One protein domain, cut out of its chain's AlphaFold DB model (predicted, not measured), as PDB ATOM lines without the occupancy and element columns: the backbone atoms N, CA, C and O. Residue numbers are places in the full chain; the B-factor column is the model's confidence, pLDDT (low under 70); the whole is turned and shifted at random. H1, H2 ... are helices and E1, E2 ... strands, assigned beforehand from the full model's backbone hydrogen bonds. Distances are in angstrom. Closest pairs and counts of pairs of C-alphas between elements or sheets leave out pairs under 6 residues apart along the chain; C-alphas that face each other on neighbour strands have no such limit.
ATOM      1  N   LEU A 261     -51.997  27.800   5.377       97.44
ATOM      2  CA  LEU A 261     -52.804  26.889   4.589       97.44
ATOM      3  C   LEU A 261     -52.717  25.480   5.202       97.44
ATOM      4  O   LEU A 261     -51.648  25.027   5.600       97.44
ATOM      5  N   SER A 262     -53.852  24.798   5.314       96.75
ATOM      6  CA  SER A 262     -53.928  23.401   5.748       96.75
ATOM      7  C   SER A 262     -53.159  22.514   4.773       96.75
ATOM      8  O   SER A 262     -53.329  22.647   3.563       96.75
ATOM      9  N   SER A 263     -52.417  21.528   5.276       95.38
ATOM     10  CA  SER A 263     -51.776  20.505   4.431       95.38
ATOM     11  C   SER A 263     -52.773  19.623   3.664       95.38
ATOM     12  O   SER A 263     -52.393  18.894   2.752       95.38
ATOM     13  N   HIS A 264     -54.056  19.697   4.025       96.25
ATOM     14  CA  HIS A 264     -55.165  19.029   3.341       96.25
ATOM     15  C   HIS A 264     -55.947  19.967   2.410       96.25
ATOM     16  O   HIS A 264     -56.959  19.554   1.841       96.25
ATOM     17  N   SER A 265     -55.530  21.229   2.288       97.06
ATOM     18  CA  SER A 265     -56.153  22.186   1.377       97.06
ATOM     19  C   SER A 265     -55.977  21.742  -0.083       97.06
ATOM     20  O   SER A 265     -54.905  21.254  -0.438       97.06
ATOM     21  N   PRO A 266     -56.974  21.946  -0.965       96.44
ATOM     22  CA  PRO A 266     -56.793  21.757  -2.404       96.44
ATOM     23  C   PRO A 266     -55.793  22.745  -3.026       96.44
ATOM     24  O   PRO A 266     -55.280  22.469  -4.106       96.44
ATOM     25  N   ASP A 267     -55.523  23.868  -2.357       95.69
ATOM     26  CA  ASP A 267     -54.529  24.859  -2.771       95.69
ATOM     27  C   ASP A 267     -53.119  24.506  -2.252       95.69
ATOM     28  O   ASP A 267     -52.151  25.196  -2.574       95.69
ATOM     29  N   TRP A 268     -52.987  23.462  -1.421       95.19
ATOM     30  CA  TRP A 268     -51.703  23.027  -0.878       95.19
ATOM     31  C   TRP A 268     -50.899  22.262  -1.925       95.19
ATOM     32  O   TRP A 268     -51.416  21.389  -2.622       95.19
ATOM     33  N   TYR A 269     -49.600  22.532  -1.973       93.25
ATOM     34  CA  TYR A 269     -48.650  21.794  -2.791       93.25
ATOM     35  C   TYR A 269     -47.365  21.542  -2.008       93.25
ATOM     36  O   TYR A 269     -46.996  22.310  -1.119       93.25
ATOM     37  N   ASP A 270     -46.716  20.416  -2.312       86.00
ATOM     38  CA  ASP A 270     -45.563  19.949  -1.550       86.00
ATOM     39  C   ASP A 270     -44.359  20.864  -1.771       86.00
ATOM     40  O   ASP A 270     -43.963  21.177  -2.899       86.00
ATOM     41  N   ASP A 271     -43.766  21.281  -0.665       75.44
ATOM     42  CA  ASP A 271     -42.702  22.258  -0.647       75.44
ATOM     43  C   ASP A 271     -41.411  21.620  -0.160       75.44
ATOM     44  O   ASP A 271     -40.976  21.777   0.978       75.44
ATOM     45  N   TRP A 272     -40.760  20.918  -1.083       76.12
ATOM     46  CA  TRP A 272     -39.494  20.224  -0.850       76.12
ATOM     47  C   TRP A 272     -38.359  21.133  -0.339       76.12
ATOM     48  O   TRP A 272     -37.314  20.621   0.060       76.12
ATOM     49  N   PHE A 273     -38.526  22.460  -0.385       77.31
ATOM     50  CA  PHE A 273     -37.504  23.437  -0.012       77.31
ATOM     51  C   PHE A 273     -37.966  24.489   1.007       77.31
ATOM     52  O   PHE A 273     -37.213  25.440   1.229       77.31
ATOM     53  N   GLU A 274     -39.157  24.360   1.600       77.31
ATOM     54  CA  GLU A 274     -39.721  25.350   2.542       77.31
ATOM     55  C   GLU A 274     -39.768  26.789   1.962       77.31
ATOM     56  O   GLU A 274     -39.573  27.781   2.675       77.31
ATOM     57  N   ARG A 275     -39.961  26.940   0.639       83.62
ATOM     58  CA  ARG A 275     -40.043  28.238  -0.063       83.62
ATOM     59  C   ARG A 275     -41.447  28.639  -0.509       83.62
ATOM     60  O   ARG A 275     -41.618  29.779  -0.939       83.62
ATOM     61  N   ALA A 276     -42.427  27.750  -0.459       92.50
ATOM     62  CA  ALA A 276     -43.797  28.043  -0.830       92.50
ATOM     63  C   ALA A 276     -44.405  29.020   0.191       92.50
ATOM     64  O   ALA A 276     -44.318  28.791   1.402       92.50
ATOM     65  N   PRO A 277     -45.004  30.135  -0.260       95.25
ATOM     66  CA  PRO A 277     -45.504  31.163   0.636       95.25
ATOM     67  C   PRO A 277     -46.882  30.776   1.188       95.25
ATOM     68  O   PRO A 277     -47.888  31.341   0.789       95.25
ATOM     69  N   LEU A 278     -46.946  29.773   2.063       96.38
ATOM     70  CA  LEU A 278     -48.203  29.167   2.530       96.38
ATOM     71  C   LEU A 278     -48.696  29.714   3.883       96.38
ATOM     72  O   LEU A 278     -49.698  29.232   4.413       96.38
ATOM     73  N   HIS A 279     -48.030  30.735   4.427       96.12
ATOM     74  CA  HIS A 279     -48.443  31.453   5.633       96.12
ATOM     75  C   HIS A 279     -48.934  32.849   5.276       96.12
ATOM     76  O   HIS A 279     -48.310  33.517   4.463       96.12
ATOM     77  N   ILE A 280     -50.012  33.315   5.899       97.75
ATOM     78  CA  ILE A 280     -50.468  34.704   5.807       97.75
ATOM     79  C   ILE A 280     -50.104  35.437   7.095       97.75
ATOM     80  O   ILE A 280     -50.344  34.926   8.188       97.75
ATOM     81  N   CYS A 281     -49.554  36.641   6.982       97.31
ATOM     82  CA  CYS A 281     -49.212  37.483   8.124       97.31
ATOM     83  C   CYS A 281     -49.558  38.951   7.854       97.31
ATOM     84  O   CYS A 281     -49.676  39.381   6.699       97.31
ATOM     85  N   LEU A 282     -49.738  39.722   8.930       96.94
ATOM     86  CA  LEU A 282     -49.808  41.179   8.838       96.94
ATOM     87  C   LEU A 282     -48.404  41.752   8.651       96.94
ATOM     88  O   LEU A 282     -47.428  41.239   9.194       96.94
ATOM     89  N   VAL A 283     -48.319  42.846   7.903       96.56
ATOM     90  CA  VAL A 283     -47.085  43.605   7.708       96.56
ATOM     91  C   VAL A 283     -47.337  45.084   7.953       96.56
ATOM     92  O   VAL A 283     -48.406  45.608   7.631       96.56
ATOM     93  N   GLU A 284     -46.336  45.748   8.516       95.88
ATOM     94  CA  GLU A 284     -46.379  47.156   8.894       95.88
ATOM     95  C   GLU A 284     -45.162  47.871   8.305       95.88
ATOM     96  O   GLU A 284     -44.039  47.374   8.397       95.88
ATOM     97  N   ALA A 285     -45.403  49.014   7.666       96.38
ATOM     98  CA  ALA A 285     -44.375  49.970   7.279       96.38
ATOM     99  C   ALA A 285     -44.820  51.351   7.760       96.38
ATOM    100  O   ALA A 285     -45.815  51.886   7.261       96.38
ATOM    101  N   GLY A 286     -44.110  51.931   8.727       93.50
ATOM    102  CA  GLY A 286     -44.538  53.139   9.426       93.50
ATOM    103  C   GLY A 286     -45.960  52.969   9.967       93.50
ATOM    104  O   GLY A 286     -46.272  51.985  10.621       93.50
ATOM    105  N   SER A 287     -46.864  53.889   9.628       92.00
ATOM    106  CA  SER A 287     -48.280  53.804  10.017       92.00
ATOM    107  C   SER A 287     -49.153  52.944   9.090       92.00
ATOM    108  O   SER A 287     -50.370  52.905   9.272       92.00
ATOM    109  N   ARG A 288     -48.587  52.357   8.029       95.19
ATOM    110  CA  ARG A 288     -49.338  51.664   6.979       95.19
ATOM    111  C   ARG A 288     -49.382  50.170   7.264       95.19
ATOM    112  O   ARG A 288     -48.337  49.527   7.351       95.19
ATOM    113  N   LEU A 289     -50.586  49.607   7.320       96.69
ATOM    114  CA  LEU A 289     -50.789  48.173   7.491       96.69
ATOM    115  C   LEU A 289     -51.210  47.497   6.185       96.69
ATOM    116  O   LEU A 289     -51.947  48.040   5.352       96.69
ATOM    117  N   GLY A 290     -50.749  46.266   6.025       97.75
ATOM    118  CA  GLY A 290     -51.134  45.356   4.961       97.75
ATOM    119  C   GLY A 290     -51.036  43.913   5.428       97.75
ATOM    120  O   GLY A 290     -50.787  43.628   6.599       97.75
ATOM    121  N   TYR A 291     -51.212  42.988   4.499       98.00
ATOM    122  CA  TYR A 291     -50.915  41.580   4.725       98.00
ATOM    123  C   TYR A 291     -50.234  40.986   3.502       98.00
ATOM    124  O   TYR A 291     -50.328  41.522   2.394       98.00
ATOM    125  N   ARG A 292     -49.539  39.871   3.693       97.94
ATOM    126  CA  ARG A 292     -48.925  39.124   2.596       97.94
ATOM    127  C   ARG A 292     -48.875  37.644   2.910       97.94
ATOM    128  O   ARG A 292     -49.057  37.239   4.056       97.94
ATOM    129  N   TRP A 293     -48.561  36.878   1.877       98.19
ATOM    130  CA  TRP A 293     -48.217  35.475   2.002       98.19
ATOM    131  C   TRP A 293     -46.698  35.290   2.049       98.19
ATOM    132  O   TRP A 293     -45.977  35.927   1.276       98.19
ATOM    133  N   GLU A 294     -46.198  34.441   2.942       97.06
ATOM    134  CA  GLU A 294     -44.777  34.139   3.100       97.06
ATOM    135  C   GLU A 294     -44.498  32.681   3.485       97.06
ATOM    136  O   GLU A 294     -45.375  31.940   3.929       97.06
ATOM    137  N   SER A 295     -43.272  32.238   3.217       95.44
ATOM    138  CA  SER A 295     -42.762  30.917   3.578       95.44
ATOM    139  C   SER A 295     -42.101  30.951   4.953       95.44
ATOM    140  O   SER A 295     -41.742  32.018   5.454       95.44
ATOM    141  N   GLU A 296     -41.836  29.778   5.529       91.19
ATOM    142  CA  GLU A 296     -41.065  29.666   6.777       91.19
ATOM    143  C   GLU A 296     -39.633  30.213   6.623       91.19
ATOM    144  O   GLU A 296     -39.071  30.799   7.546       91.19
ATOM    145  N   SER A 297     -39.067  30.112   5.415       91.31
ATOM    146  CA  SER A 297     -37.774  30.709   5.046       91.31
ATOM    147  C   SER A 297     -37.825  32.226   4.785       91.31
ATOM    148  O   SER A 297     -36.800  32.846   4.493       91.31
ATOM    149  N   GLY A 298     -39.003  32.846   4.890       93.06
ATOM    150  CA  GLY A 298     -39.205  34.285   4.747       93.06
ATOM    151  C   GLY A 298     -39.300  34.795   3.307       93.06
ATOM    152  O   GLY A 298     -39.261  36.016   3.111       93.06
ATOM    153  N   HIS A 299     -39.430  33.902   2.320       94.25
ATOM    154  CA  HIS A 299     -39.756  34.245   0.936       94.25
ATOM    155  C   HIS A 299     -41.227  34.630   0.836       94.25
ATOM    156  O   HIS A 299     -42.093  33.882   1.272       94.25
ATOM    157  N   SER A 300     -41.517  35.795   0.259       97.12
ATOM    158  CA  SER A 300     -42.877  36.340   0.276       97.12
ATOM    159  C   SER A 300     -43.422  36.704  -1.102       97.12
ATOM    160  O   SER A 300     -42.669  36.944  -2.054       97.12
ATOM    161  N   CYS A 301     -44.749  36.716  -1.181       98.12
ATOM    162  CA  CYS A 301     -45.541  37.389  -2.202       98.12
ATOM    163  C   CYS A 301     -45.530  38.912  -1.979       98.12
ATOM    164  O   CYS A 301     -45.057  39.412  -0.956       98.12
ATOM    165  N   GLU A 302     -46.064  39.658  -2.940       98.31
ATOM    166  CA  GLU A 302     -46.299  41.093  -2.799       98.31
ATOM    167  C   GLU A 302     -47.340  41.394  -1.714       98.31
ATOM    168  O   GLU A 302     -48.260  40.615  -1.452       98.31
ATOM    169  N   VAL A 303     -47.172  42.549  -1.068       98.31
ATOM    170  CA  VAL A 303     -48.043  43.004   0.016       98.31
ATOM    171  C   VAL A 303     -49.348  43.554  -0.544       98.31
ATOM    172  O   VAL A 303     -49.349  44.414  -1.424       98.31
ATOM    173  N   ILE A 304     -50.463  43.123   0.038       98.25
ATOM    174  CA  ILE A 304     -51.762  43.767  -0.129       98.25
ATOM    175  C   ILE A 304     -51.896  44.819   0.971       98.25
ATOM    176  O   ILE A 304     -52.222  44.516   2.120       98.25
ATOM    177  N   TRP A 305     -51.613  46.071   0.621       97.88
ATOM    178  CA  TRP A 305     -51.758  47.200   1.535       97.88
ATOM    179  C   TRP A 305     -53.232  47.549   1.756       97.88
ATOM    180  O   TRP A 305     -53.990  47.704   0.798       97.88
ATOM    181  N   LEU A 306     -53.625  47.687   3.022       97.56
ATOM    182  CA  LEU A 306     -54.993  48.021   3.432       97.56
ATOM    183  C   LEU A 306     -55.150  49.512   3.740       97.56
ATOM    184  O   LEU A 306     -56.230  50.074   3.547       97.56
ATOM    185  N   ASP A 307     -54.069  50.157   4.173       97.25
ATOM    186  CA  ASP A 307     -54.008  51.602   4.352       97.25
ATOM    187  C   ASP A 307     -53.511  52.328   3.090       97.25
ATOM    188  O   ASP A 307     -52.710  51.776   2.312       97.25
ATOM    189  N   PRO A 308     -53.959  53.584   2.879       95.88
ATOM    190  CA  PRO A 308     -53.382  54.441   1.855       95.88
ATOM    191  C   PRO A 308     -51.895  54.681   2.130       95.88
ATOM    192  O   PRO A 308     -51.411  54.538   3.252       95.88
ATOM    193  N   GLU A 309     -51.164  55.044   1.083       94.69
ATOM    194  CA  GLU A 309     -49.770  55.452   1.224       94.69
ATOM    195  C   GLU A 309     -49.678  56.742   2.064       94.69
ATOM    196  O   GLU A 309     -50.473  57.659   1.827       94.69
ATOM    197  N   PRO A 310     -48.773  56.818   3.062       91.94
ATOM    198  CA  PRO A 310     -48.627  58.016   3.880       91.94
ATOM    199  C   PRO A 310     -48.133  59.197   3.036       91.94
ATOM    200  O   PRO A 310     -47.330  59.039   2.114       91.94
ATOM    201  N   GLU A 311     -48.597  60.402   3.363       89.12
ATOM    202  CA  GLU A 311     -48.082  61.618   2.738       89.12
ATOM    203  C   GLU A 311     -46.645  61.860   3.218       89.12
ATOM    204  O   GLU A 311     -46.401  62.144   4.389       89.12
ATOM    205  N   LEU A 312     -45.683  61.727   2.303       83.62
ATOM    206  CA  LEU A 312     -44.270  61.967   2.583       83.62
ATOM    207  C   LEU A 312     -44.014  63.472   2.725       83.62
ATOM    208  O   LEU A 312     -43.648  64.159   1.763       83.62
ATOM    209  N   GLU A 313     -44.203  64.009   3.927       82.50
ATOM    210  CA  GLU A 313     -43.645  65.311   4.274       82.50
ATOM    211  C   GLU A 313     -42.116  65.191   4.280       82.50
ATOM    212  O   GLU A 313     -41.546  64.355   4.975       82.50
ATOM    213  N   ARG A 314     -41.446  66.013   3.459       69.12
ATOM    214  CA  ARG A 314     -40.062  65.799   2.990       69.12
ATOM    215  C   ARG A 314     -38.968  65.670   4.061       69.12
ATOM    216  O   ARG A 314     -37.837  65.407   3.674       69.12
ATOM    217  N   GLU A 315     -39.256  65.848   5.349       74.38
ATOM    218  CA  GLU A 315     -38.249  65.853   6.423       74.38
ATOM    219  C   GLU A 315     -38.790  65.342   7.781       74.38
ATOM    220  O   GLU A 315     -38.280  65.741   8.830       74.38
ATOM    221  N   SER A 316     -39.828  64.491   7.814       83.75
ATOM    222  CA  SER A 316     -40.243  63.849   9.075       83.75
ATOM    223  C   SER A 316     -39.443  62.570   9.350       83.75
ATOM    224  O   SER A 316     -39.138  61.808   8.431       83.75
ATOM    225  N   SER A 317     -39.153  62.304  10.629       84.62
ATOM    226  CA  SER A 317     -38.597  61.017  11.085       84.62
ATOM    227  C   SER A 317     -39.438  59.832  10.610       84.62
ATOM    228  O   SER A 317     -38.905  58.799  10.220       84.62
ATOM    229  N   ASP A 318     -40.754  60.022  10.591       86.19
ATOM    230  CA  ASP A 318     -41.730  58.980  10.280       86.19
ATOM    231  C   ASP A 318     -41.675  58.586   8.792       86.19
ATOM    232  O   ASP A 318     -41.911  57.430   8.440       86.19
ATOM    233  N   SER A 319     -41.304  59.525   7.908       88.31
ATOM    234  CA  SER A 319     -41.093  59.252   6.481       88.31
ATOM    235  C   SER A 319     -39.849  58.395   6.236       88.31
ATOM    236  O   SER A 319     -39.881  57.498   5.393       88.31
ATOM    237  N   GLU A 320     -38.754  58.653   6.959       91.06
ATOM    238  CA  GLU A 320     -37.525  57.856   6.847       91.06
ATOM    239  C   GLU A 320     -37.755  56.423   7.344       91.06
ATOM    240  O   GLU A 320     -37.404  55.473   6.641       91.06
ATOM    241  N   GLU A 321     -38.421  56.266   8.494       93.00
ATOM    242  CA  GLU A 321     -38.782  54.956   9.050       93.00
ATOM    243  C   GLU A 321     -39.690  54.164   8.096       93.00
ATOM    244  O   GLU A 321     -39.428  52.989   7.826       93.00
ATOM    245  N   TYR A 322     -40.715  54.809   7.523       94.50
ATOM    246  CA  TYR A 322     -41.586  54.187   6.523       94.50
ATOM    247  C   TYR A 322     -40.797  53.671   5.312       94.50
ATOM    248  O   TYR A 322     -40.983  52.524   4.905       94.50
ATOM    249  N   ILE A 323     -39.911  54.494   4.739       95.06
ATOM    250  CA  ILE A 323     -39.123  54.124   3.553       95.06
ATOM    251  C   ILE A 323     -38.168  52.966   3.868       95.06
ATOM    252  O   ILE A 323     -38.041  52.043   3.060       95.06
ATOM    253  N   GLU A 324     -37.510  52.983   5.030       95.88
ATOM    254  CA  GLU A 324     -36.604  51.911   5.450       95.88
ATOM    255  C   GLU A 324     -37.352  50.582   5.632       95.88
ATOM    256  O   GLU A 324     -36.938  49.551   5.088       95.88
ATOM    257  N   GLN A 325     -38.484  50.606   6.341       96.69
ATOM    258  CA  GLN A 325     -39.312  49.421   6.564       96.69
ATOM    259  C   GLN A 325     -39.917  48.899   5.257       96.69
ATOM    260  O   GLN A 325     -39.883  47.692   5.005       96.69
ATOM    261  N   LEU A 326     -40.399  49.787   4.381       96.94
ATOM    262  CA  LEU A 326     -40.909  49.417   3.062       96.94
ATOM    263  C   LEU A 326     -39.821  48.739   2.221       96.94
ATOM    264  O   LEU A 326     -40.054  47.662   1.676       96.94
ATOM    265  N   HIS A 327     -38.612  49.305   2.175       97.12
ATOM    266  CA  HIS A 327     -37.486  48.695   1.467       97.12
ATOM    267  C   HIS A 327     -37.121  47.319   2.051       97.12
ATOM    268  O   HIS A 327     -36.861  46.372   1.301       97.12
ATOM    269  N   HIS A 328     -37.135  47.166   3.381       96.38
ATOM    270  CA  HIS A 328     -36.924  45.866   4.023       96.38
ATOM    271  C   HIS A 328     -37.986  44.842   3.593       96.38
ATOM    272  O   HIS A 328     -37.643  43.724   3.200       96.38
ATOM    273  N   ILE A 329     -39.262  45.233   3.598       96.56
ATOM    274  CA  ILE A 329     -40.386  44.391   3.173       96.56
ATOM    275  C   ILE A 329     -40.246  43.990   1.701       96.56
ATOM    276  O   ILE A 329     -40.337  42.801   1.390       96.56
ATOM    277  N   GLU A 330     -39.967  44.944   0.810       96.62
ATOM    278  CA  GLU A 330     -39.815  44.713  -0.631       96.62
ATOM    279  C   GLU A 330     -38.605  43.836  -0.974       96.62
ATOM    280  O   GLU A 330     -38.659  43.029  -1.907       96.62
ATOM    281  N   SER A 331     -37.518  43.933  -0.202       95.81
ATOM    282  CA  SER A 331     -36.325  43.097  -0.392       95.81
ATOM    283  C   SER A 331     -36.589  41.602  -0.159       95.81
ATOM    284  O   SER A 331     -35.880  40.756  -0.705       95.81
ATOM    285  N   ARG A 332     -37.640  41.275   0.606       95.25
ATOM    286  CA  ARG A 332     -38.073  39.900   0.905       95.25
ATOM    287  C   ARG A 332     -39.082  39.340  -0.101       95.25
ATOM    288  O   ARG A 332     -39.448  38.163  -0.001       95.25
ATOM    289  N   VAL A 333     -39.536  40.141  -1.068       96.50
ATOM    290  CA  VAL A 333     -40.482  39.693  -2.099       96.50
ATOM    291  C   VAL A 333     -39.753  38.793  -3.093       96.50
ATOM    292  O   VAL A 333     -38.971  39.242  -3.938       96.50
ATOM    293  N   PHE A 334     -40.022  37.494  -2.992       95.31
ATOM    294  CA  PHE A 334     -39.451  36.483  -3.874       95.31
ATOM    295  C   PHE A 334     -40.329  36.287  -5.115       95.31
ATOM    296  O   PHE A 334     -39.800  36.291  -6.233       95.31
ATOM    297  N   PHE A 335     -41.648  36.201  -4.911       95.62
ATOM    298  CA  PHE A 335     -42.669  35.936  -5.929       95.62
ATOM    299  C   PHE A 335     -43.270  37.247  -6.458       95.62
ATOM    300  O   PHE A 335     -44.403  37.608  -6.149       95.62
ATOM    301  N   ARG A 336     -42.489  37.994  -7.246       96.12
ATOM    302  CA  ARG A 336     -42.931  39.275  -7.831       96.12
ATOM    303  C   ARG A 336     -44.095  39.073  -8.806       96.12
ATOM    304  O   ARG A 336     -44.056  38.152  -9.619       96.12
ATOM    305  N   GLY A 337     -45.090  39.954  -8.744       97.19
ATOM    306  CA  GLY A 337     -46.341  39.883  -9.502       97.19
ATOM    307  C   GLY A 337     -47.435  39.014  -8.870       97.19
ATOM    308  O   GLY A 337     -48.527  38.933  -9.430       97.19
ATOM    309  N   PHE A 338     -47.172  38.381  -7.723       97.69
ATOM    310  CA  PHE A 338     -48.129  37.533  -7.014       97.69
ATOM    311  C   PHE A 338     -48.522  38.175  -5.686       97.69
ATOM    312  O   PHE A 338     -47.655  38.465  -4.873       97.69
ATOM    313  N   PHE A 339     -49.823  38.344  -5.443       97.50
ATOM    314  CA  PHE A 339     -50.383  38.827  -4.165       97.50
ATOM    315  C   PHE A 339     -50.968  37.700  -3.296       97.50
ATOM    316  O   PHE A 339     -51.401  37.914  -2.166       97.50
ATOM    317  N   GLN A 340     -50.992  36.493  -3.847       97.25
ATOM    318  CA  GLN A 340     -51.409  35.254  -3.206       97.25
ATOM    319  C   GLN A 340     -50.393  34.162  -3.566       97.25
ATOM    320  O   GLN A 340     -49.583  34.393  -4.475       97.25
ATOM    321  N   PRO A 341     -50.406  33.000  -2.894       97.19
ATOM    322  CA  PRO A 341     -49.503  31.914  -3.236       97.19
ATOM    323  C   PRO A 341     -49.671  31.539  -4.720       97.19
ATOM    324  O   PRO A 341     -50.811  31.441  -5.187       97.19
ATOM    325  N   PRO A 342     -48.572  31.405  -5.487       96.88
ATOM    326  CA  PRO A 342     -48.647  30.936  -6.869       96.88
ATOM    327  C   PRO A 342     -49.248  29.527  -6.920       96.88
ATOM    328  O   PRO A 342     -49.167  28.785  -5.942       96.88
ATOM    329  N   THR A 343     -49.808  29.119  -8.060       96.00
ATOM    330  CA  THR A 343     -50.170  27.702  -8.232       96.00
ATOM    331  C   THR A 343     -48.918  26.824  -8.178       96.00
ATOM    332  O   THR A 343     -47.800  27.300  -8.390       96.00
ATOM    333  N   GLU A 344     -49.076  25.517  -7.952       94.81
ATOM    334  CA  GLU A 344     -47.942  24.582  -7.936       94.81
ATOM    335  C   GLU A 344     -47.097  24.664  -9.224       94.81
ATOM    336  O   GLU A 344     -45.865  24.609  -9.201       94.81
ATOM    337  N   GLU A 345     -47.747  24.828 -10.375       95.25
ATOM    338  CA  GLU A 345     -47.095  24.922 -11.683       95.25
ATOM    339  C   GLU A 345     -46.281  26.217 -11.814       95.25
ATOM    340  O   GLU A 345     -45.133  26.191 -12.272       95.25
ATOM    341  N   GLU A 346     -46.848  27.340 -11.369       96.06
ATOM    342  CA  GLU A 346     -46.193  28.650 -11.344       96.06
ATOM    343  C   GLU A 346     -45.023  28.673 -10.352       96.06
ATOM    344  O   GLU A 346     -43.934  29.150 -10.691       96.06
ATOM    345  N   TYR A 347     -45.215  28.101  -9.161       94.62
ATOM    346  CA  TYR A 347     -44.182  27.922  -8.143       94.62
ATOM    347  C   TYR A 347     -42.997  27.130  -8.705       94.62
ATOM    348  O   TYR A 347     -41.855  27.595  -8.686       94.62
ATOM    349  N   ASN A 348     -43.273  25.967  -9.301       92.44
ATOM    350  CA  ASN A 348     -42.256  25.114  -9.904       92.44
ATOM    351  C   ASN A 348     -41.514  25.805 -11.057       92.44
ATOM    352  O   ASN A 348     -40.310  25.594 -11.232       92.44
ATOM    353  N   LEU A 349     -42.197  26.631 -11.854       93.38
ATOM    354  CA  LEU A 349     -41.567  27.397 -12.928       93.38
ATOM    355  C   LEU A 349     -40.622  28.478 -12.381       93.38
ATOM    356  O   LEU A 349     -39.502  28.630 -12.881       93.38
ATOM    357  N   GLN A 350     -41.030  29.196 -11.334       90.25
ATOM    358  CA  GLN A 350     -40.172  30.192 -10.687       90.25
ATOM    359  C   GLN A 350     -38.954  29.557 -10.013       90.25
ATOM    360  O   GLN A 350     -37.842  30.062 -10.154       90.25
ATOM    361  N   CYS A 351     -39.135  28.418  -9.346       87.81
ATOM    362  CA  CYS A 351     -38.041  27.707  -8.689       87.81
ATOM    363  C   CYS A 351     -37.026  27.108  -9.674       87.81
ATOM    364  O   CYS A 351     -35.874  26.928  -9.302       87.81
ATOM    365  N   LYS A 352     -37.416  26.811 -10.923       88.56
ATOM    366  CA  LYS A 352     -36.494  26.314 -11.966       88.56
ATOM    367  C   LYS A 352     -35.693  27.411 -12.664       88.56
ATOM    368  O   LYS A 352     -34.674  27.116 -13.282       88.56
ATOM    369  N   THR A 353     -36.201  28.641 -12.669       87.25
ATOM    370  CA  THR A 353     -35.605  29.759 -13.422       87.25
ATOM    371  C   THR A 353     -34.563  30.539 -12.624       87.25
ATOM    372  O   THR A 353     -33.849  31.355 -13.209       87.25
ATOM    373  N   ARG A 354     -34.449  30.277 -11.321       79.88
ATOM    374  CA  ARG A 354     -33.454  30.847 -10.408       79.88
ATOM    375  C   ARG A 354     -32.514  29.760  -9.918       79.88
ATOM    376  O   ARG A 354     -31.320  30.087  -9.745       79.88
TER     377      ARG A 354
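What this domain is: This is residues 261 to 354 of the 354 residues of the protein "Hypothetical protein" of Skeletonema marinoi (UniProt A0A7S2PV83). A narrow hairpin of two antiparallel strands, E1 and E2, runs along the long axis, with H1 lengthwise beside E1 and reaching past its turn; H2 lies across the opposite end. The long stretch 295 to 316 returns along the hairpin to H1. The printed part has 94 residues, in order E1, E2, H1, E3, H2; the class is mixed, with under half in named elements. It is only just loose, close to compact (radius of gyration of the C-alphas 15.2 A), and elongated, 47 by 27 by 19 A.

Where its parts are: Find C-alpha 279 at (-48.443, 31.453, 5.633), where E1, residues 279 to 285, begins. E2 is residues 288 to 294, H1 317 to 331, 21.4 A long, and E3 333 to 335. H2, residues 344 to 353, ends at C-alpha 353, (-35.605, 29.759, -13.422).

How they stand to each other: In the E1 and E2 hairpin, look for N 283 and O 290, 2.9 A apart. The closest C-alphas of E1 and H1 are Ala 285 and Tyr 322, 5.1 A. E3 pairs with no named strand; residues 300 to 301 pair parallel with it. H1 and H2 are apart. In both helices every O i to N i+4 pair is within hydrogen-bond range.

The domain as a whole: The printed part has no cut. The link E2 to H1 is long. Only residue 314 is under pLDDT 70.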